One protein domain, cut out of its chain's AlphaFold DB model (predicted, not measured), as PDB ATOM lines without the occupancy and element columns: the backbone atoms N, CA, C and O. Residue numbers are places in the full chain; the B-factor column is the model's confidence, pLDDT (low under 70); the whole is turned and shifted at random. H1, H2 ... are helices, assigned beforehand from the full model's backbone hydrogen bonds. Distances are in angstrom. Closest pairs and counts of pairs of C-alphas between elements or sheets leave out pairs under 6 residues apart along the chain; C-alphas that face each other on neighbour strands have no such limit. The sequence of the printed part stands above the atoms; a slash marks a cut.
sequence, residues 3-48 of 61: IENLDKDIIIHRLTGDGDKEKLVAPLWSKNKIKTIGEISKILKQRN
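This is residues 3 to 48 of the 61 residues of an uncharacterized protein of Parvimonas sp. oral taxon 393 str. F0440 (UniProt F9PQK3). What shape is this? It has little regular structure: a loose U in which residues 3 to 27, with no named element, run out to a turn near Lys 23, and the short helix H1 and longer helix H2 fold back. Residues 5 to 11 stick out. What is it made of? The printed part has 46 residues with H1 then H2, no named strand, and 18 residues in named elements: all helix. It is loose, with a radius of gyration of the C-alphas of 12.7 A, and spans 36 by 22 by 14 A.

Do the helices meet? H1, residues 28 to 31, and H2, residues 33 to 46, are close but not clearly touching; their closest C-alphas, of Trp 29 and Thr 36, are 6.6 A apart. What do the backbones show? In H2 every O i to N i+4 pair is within hydrogen-bond range; H1 is too short for such a pair.

Where is H1? It begins at C-alpha 28 (-35.166, -28.739, -15.786) and is 5.8 A long. Where does H2 end? It ends at C-alpha 46 (-26.978, -8.631, -6.759), 20.0 A from C-alpha 33.

How far does it reach? The farthest C-alphas, of Lys 23 and Asn 48, are 36.7 A apart. Is anything cut or uncertain? The printed part has no cut, its link from H1 to H2 is tight, and no printed residue is under 70 in pLDDT.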
ATOM      1  N   ILE A   3     -18.716 -19.064 -12.563       95.94
ATOM      2  CA  ILE A   3     -18.393 -17.932 -13.457       95.94
ATOM      3  C   ILE A   3     -17.368 -16.973 -12.823       95.94
ATOM      4  O   ILE A   3     -16.441 -16.522 -13.480       95.94
ATOM      5  N   GLU A   4     -17.471 -16.712 -11.523       97.38
ATOM      6  CA  GLU A   4     -16.584 -15.784 -10.798       97.38
ATOM      7  C   GLU A   4     -15.128 -16.261 -10.722       97.38
ATOM      8  O   GLU A   4     -14.232 -15.457 -10.490       97.38
ATOM      9  N   ASN A   5     -14.896 -17.566 -10.890       95.62
ATOM     10  CA  ASN A   5     -13.574 -18.189 -10.835       95.62
ATOM     11  C   ASN A   5     -12.998 -18.482 -12.228       95.62
ATOM     12  O   ASN A   5     -11.881 -18.979 -12.324       95.62
ATOM     13  N   LEU A   6     -13.769 -18.239 -13.289       95.38
ATOM     14  CA  LEU A   6     -13.343 -18.470 -14.662       95.38
ATOM     15  C   LEU A   6     -12.441 -17.321 -15.122       95.38
ATOM     16  O   LEU A   6     -12.727 -16.173 -14.795       95.38
ATOM     17  N   ASP A   7     -11.395 -17.610 -15.895       94.81
ATOM     18  CA  ASP A   7     -10.595 -16.559 -16.533       94.81
ATOM     19  C   ASP A   7     -11.508 -15.625 -17.351       94.81
ATOM     20  O   ASP A   7     -12.444 -16.076 -18.020       94.81
ATOM     21  N   LYS A   8     -11.249 -14.317 -17.297       94.38
ATOM     22  CA  LYS A   8     -11.985 -13.302 -18.062       94.38
ATOM     23  C   LYS A   8     -11.880 -13.521 -19.576       94.38
ATOM     24  O   LYS A   8     -12.787 -13.117 -20.295       94.38
ATOM     25  N   ASP A   9     -10.811 -14.173 -20.041       95.19
ATOM     26  CA  ASP A   9     -10.556 -14.403 -21.467       95.19
ATOM     27  C   ASP A   9     -11.221 -15.695 -21.991       95.19
ATOM     28  O   ASP A   9     -11.244 -15.945 -23.195       95.19
ATOM     29  N   ILE A  10     -11.826 -16.508 -21.112       95.31
ATOM     30  CA  ILE A  10     -12.614 -17.677 -21.524       95.31
ATOM     31  C   ILE A  10     -14.015 -17.245 -21.962       95.31
ATOM     32  O   ILE A  10     -14.766 -16.621 -21.212       95.31
ATOM     33  N   ILE A  11     -14.420 -17.683 -23.153       95.69
ATOM     34  CA  ILE A  11     -15.766 -17.447 -23.679       95.69
ATOM     35  C   ILE A  11     -16.661 -18.654 -23.373       95.69
ATOM     36  O   ILE A  11     -16.399 -19.778 -23.798       95.69
ATOM     37  N   ILE A  12     -17.775 -18.422 -22.674       93.50
ATOM     38  CA  ILE A  12     -18.806 -19.446 -22.451       93.50
ATOM     39  C   ILE A  12     -19.702 -19.528 -23.697       93.50
ATOM     40  O   ILE A  12     -20.582 -18.694 -23.893       93.50
ATOM     41  N   HIS A  13     -19.500 -20.543 -24.543       92.44
ATOM     42  CA  HIS A  13     -20.234 -20.678 -25.814       92.44
ATOM     43  C   HIS A  13     -21.699 -21.107 -25.643       92.44
ATOM     44  O   HIS A  13     -22.579 -20.646 -26.371       92.44
ATOM     45  N   ARG A  14     -21.983 -22.020 -24.707       90.12
ATOM     46  CA  ARG A  14     -23.335 -22.537 -24.457       90.12
ATOM     47  C   ARG A  14     -23.556 -22.793 -22.975       90.12
ATOM     48  O   ARG A  14     -22.731 -23.405 -22.310       90.12
ATOM     49  N   LEU A  15     -24.716 -22.353 -22.499       89.12
ATOM     50  CA  LEU A  15     -25.196 -22.588 -21.138       89.12
ATOM     51  C   LEU A  15     -26.415 -23.528 -21.110       89.12
ATOM     52  O   LEU A  15     -26.597 -24.291 -20.167       89.12
ATOM     53  N   THR A  16     -27.247 -23.479 -22.153       89.75
ATOM     54  CA  THR A  16     -28.387 -24.378 -22.371       89.75
ATOM     55  C   THR A  16     -28.214 -25.134 -23.688       89.75
ATOM     56  O   THR A  16     -27.518 -24.660 -24.592       89.75
ATOM     57  N   GLY A  17     -28.856 -26.298 -23.810       85.12
ATOM     58  CA  GLY A  17     -28.898 -27.093 -25.043       85.12
ATOM     59  C   GLY A  17     -30.254 -27.017 -25.751       85.12
ATOM     60  O   GLY A  17     -31.240 -26.597 -25.150       85.12
ATOM     61  N   ASP A  18     -30.293 -27.468 -27.005       80.06
ATOM     62  CA  ASP A  18     -31.502 -27.532 -27.848       80.06
ATOM     63  C   ASP A  18     -32.129 -28.941 -27.825       80.06
ATOM     64  O   ASP A  18     -32.599 -29.456 -28.836       80.06
ATOM     65  N   GLY A  19     -32.069 -29.609 -26.670       83.25
ATOM     66  CA  GLY A  19     -32.682 -30.924 -26.488       83.25
ATOM     67  C   GLY A  19     -34.208 -30.842 -26.526       83.25
ATOM     68  O   GLY A  19     -34.796 -29.832 -26.132       83.25
ATOM     69  N   ASP A  20     -34.848 -31.925 -26.966       89.75
ATOM     70  CA  ASP A  20     -36.304 -32.061 -26.927       89.75
ATOM     71  C   ASP A  20     -36.813 -31.842 -25.490       89.75
ATOM     72  O   ASP A  20     -36.444 -32.563 -24.556       89.75
ATOM     73  N   LYS A  21     -37.644 -30.809 -25.307       87.00
ATOM     74  CA  LYS A  21     -38.129 -30.369 -23.993       87.00
ATOM     75  C   LYS A  21     -38.955 -31.435 -23.285       87.00
ATOM     76  O   LYS A  21     -38.929 -31.472 -22.050       87.00
ATOM     77  N   GLU A  22     -39.653 -32.275 -24.043       91.38
ATOM     78  CA  GLU A  22     -40.509 -33.337 -23.512       91.38
ATOM     79  C   GLU A  22     -39.683 -34.546 -23.071       91.38
ATOM     80  O   GLU A  22     -40.019 -35.215 -22.100       91.38
ATOM     81  N   LYS A  23     -38.538 -34.778 -23.722       93.69
ATOM     82  CA  LYS A  23     -37.610 -35.866 -23.373       93.69
ATOM     83  C   LYS A  23     -36.565 -35.469 -22.332       93.69
ATOM     84  O   LYS A  23     -35.835 -36.325 -21.836       93.69
ATOM     85  N   LEU A  24     -36.456 -34.183 -22.001       91.06
ATOM     86  CA  LEU A  24     -35.474 -33.705 -21.036       91.06
ATOM     87  C   LEU A  24     -35.840 -34.147 -19.611       91.06
ATOM     88  O   LEU A  24     -36.691 -33.537 -18.958       91.06
ATOM     89  N   VAL A  25     -35.112 -35.147 -19.115       93.06
ATOM     90  CA  VAL A  25     -35.195 -35.641 -17.732       93.06
ATOM     91  C   VAL A  25     -34.632 -34.609 -16.749       93.06
ATOM     92  O   VAL A  25     -35.269 -34.258 -15.760       93.06
ATOM     93  N   ALA A  26     -33.439 -34.085 -17.036       92.25
ATOM     94  CA  ALA A  26     -32.748 -33.088 -16.226       92.25
ATOM     95  C   ALA A  26     -31.611 -32.427 -17.034       92.25
ATOM     96  O   ALA A  26     -31.143 -33.012 -18.010       92.25
ATOM     97  N   PRO A  27     -31.122 -31.242 -16.623       90.75
ATOM     98  CA  PRO A  27     -31.688 -30.380 -15.590       90.75
ATOM     99  C   PRO A  27     -32.848 -29.525 -16.123       90.75
ATOM    100  O   PRO A  27     -32.746 -28.901 -17.180       90.75
ATOM    101  N   LEU A  28     -33.936 -29.420 -15.353       90.69
ATOM    102  CA  LEU A  28     -35.166 -28.739 -15.786       90.69
ATOM    103  C   LEU A  28     -34.980 -27.241 -16.064       90.69
ATOM    104  O   LEU A  28     -35.666 -26.685 -16.920       90.69
ATOM    105  N   TRP A  29     -34.029 -26.587 -15.390       90.75
ATOM    106  CA  TRP A  29     -33.736 -25.170 -15.624       90.75
ATOM    107  C   TRP A  29     -33.262 -24.899 -17.061       90.75
ATOM    108  O   TRP A  29     -33.485 -23.812 -17.592       90.75
ATOM    109  N   SER A  30     -32.681 -25.889 -17.746       91.44
ATOM    110  CA  SER A  30     -32.206 -25.709 -19.122       91.44
ATOM    111  C   SER A  30     -33.341 -25.555 -20.147       91.44
ATOM    112  O   SER A  30     -33.098 -25.027 -21.230       91.44
ATOM    113  N   LYS A  31     -34.596 -25.893 -19.791       90.50
ATOM    114  CA  LYS A  31     -35.783 -25.732 -20.662       90.50
ATOM    115  C   LYS A  31     -36.092 -24.274 -21.017       90.50
ATOM    116  O   LYS A  31     -36.741 -24.019 -22.034       90.50
ATOM    117  N   ASN A  32     -35.674 -23.319 -20.181       91.81
ATOM    118  CA  ASN A  32     -35.961 -21.896 -20.366       91.81
ATOM    119  C   ASN A  32     -34.669 -21.073 -20.438       91.81
ATOM    120  O   ASN A  32     -34.209 -20.511 -19.446       91.81
ATOM    121  N   LYS A  33     -34.112 -20.981 -21.650       91.06
ATOM    122  CA  LYS A  33     -32.885 -20.231 -21.953       91.06
ATOM    123  C   LYS A  33     -32.908 -18.794 -21.429       91.06
ATOM    124  O   LYS A  33     -31.978 -18.387 -20.739       91.06
ATOM    125  N   ILE A  34     -33.962 -18.034 -21.744       94.19
ATOM    126  CA  ILE A  34     -34.046 -16.605 -21.404       94.19
ATOM    127  C   ILE A  34     -34.050 -16.423 -19.887       94.19
ATOM    128  O   ILE A  34     -33.258 -15.645 -19.360       94.19
ATOM    129  N   LYS A  35     -34.891 -17.185 -19.175       94.88
ATOM    130  CA  LYS A  35     -34.972 -17.117 -17.713       94.88
ATOM    131  C   LYS A  35     -33.645 -17.496 -17.062       94.88
ATOM    132  O   LYS A  35     -33.189 -16.787 -16.175       94.88
ATOM    133  N   THR A  36     -33.013 -18.578 -17.512       93.69
ATOM    134  CA  THR A  36     -31.755 -19.060 -16.927       93.69
ATOM    135  C   THR A  36     -30.629 -18.042 -17.090       93.69
ATOM    136  O   THR A  36     -29.954 -17.726 -16.112       93.69
ATOM    137  N   ILE A  37     -30.452 -17.477 -18.288       94.19
ATOM    138  CA  ILE A  37     -29.439 -16.435 -18.523       94.19
ATOM    139  C   ILE A  37     -29.764 -15.179 -17.702       94.19
ATOM    140  O   ILE A  37     -28.877 -14.615 -17.064       94.19
ATOM    141  N   GLY A  38     -31.035 -14.765 -17.667       95.88
ATOM    142  CA  GLY A  38     -31.477 -13.599 -16.904       95.88
ATOM    143  C   GLY A  38     -31.210 -13.724 -15.403       95.88
ATOM    144  O   GLY A  38     -30.684 -12.792 -14.795       95.88
ATOM    145  N   GLU A  39     -31.511 -14.879 -14.805       96.56
ATOM    146  CA  GLU A  39     -31.263 -15.116 -13.379       96.56
ATOM    147  C   GLU A  39     -29.765 -15.159 -13.054       96.56
ATOM    148  O   GLU A  39     -29.361 -14.601 -12.037       96.56
ATOM    149  N   ILE A  40     -28.914 -15.720 -13.922       95.56
ATOM    150  CA  ILE A  40     -27.455 -15.662 -13.724       95.56
ATOM    151  C   ILE A  40     -26.973 -14.212 -13.673       95.56
ATOM    152  O   ILE A  40     -26.304 -13.823 -12.715       95.56
ATOM    153  N   SER A  41     -27.354 -13.397 -14.659       95.81
ATOM    154  CA  SER A  41     -26.978 -11.979 -14.706       95.81
ATOM    155  C   SER A  41     -27.496 -11.208 -13.492       95.81
ATOM    156  O   SER A  41     -26.773 -10.402 -12.904       95.81
ATOM    157  N   LYS A  42     -28.736 -11.478 -13.072       98.00
ATOM    158  CA  LYS A  42     -29.344 -10.875 -11.883       98.00
ATOM    159  C   LYS A  42     -28.583 -11.238 -10.611       98.00
ATOM    160  O   LYS A  42     -28.289 -10.340  -9.828       98.00
ATOM    161  N   ILE A  43     -28.234 -12.511 -10.411       97.56
ATOM    162  CA  ILE A  43     -27.499 -12.958  -9.220       97.56
ATOM    163  C   ILE A  43     -26.094 -12.346  -9.195       97.56
ATOM    164  O   ILE A  43     -25.659 -11.881  -8.144       97.56
ATOM    165  N   LEU A  44     -25.392 -12.302 -10.334       97.44
ATOM    166  CA  LEU A  44     -24.083 -11.647 -10.426       97.44
ATOM    167  C   LEU A  44     -24.181 -10.160 -10.055       97.44
ATOM    168  O   LEU A  44     -23.423  -9.694  -9.208       97.44
ATOM    169  N   LYS A  45     -25.180  -9.441 -10.582       97.94
ATOM    170  CA  LYS A  45     -25.422  -8.032 -10.236       97.94
ATOM    171  C   LYS A  45     -25.753  -7.839  -8.754       97.94
ATOM    172  O   LYS A  45     -25.192  -6.952  -8.122       97.94
ATOM    173  N   GLN A  46     -26.628  -8.671  -8.187       98.38
ATOM    174  CA  GLN A  46     -26.978  -8.631  -6.759       98.38
ATOM    175  C   GLN A  46     -25.763  -8.848  -5.853       98.38
ATOM    176  O   GLN A  46     -25.703  -8.295  -4.760       98.38
ATOM    177  N   ARG A  47     -24.792  -9.640  -6.312       97.69
ATOM    178  CA  ARG A  47     -23.535  -9.911  -5.606       97.69
ATOM    179  C   ARG A  47     -22.427  -8.904  -5.905       97.69
ATOM    180  O   ARG A  47     -21.328  -9.080  -5.396       97.69
ATOM    181  N   ASN A  48     -22.695  -7.887  -6.728       97.75
ATOM    182  CA  ASN A  48     -21.688  -6.967  -7.256       97.75
ATOM    183  C   ASN A  48     -20.476  -7.709  -7.861       97.75
ATOM    184  O   ASN A  48     -19.322  -7.417  -7.562       97.75
TER     185      ASN A  48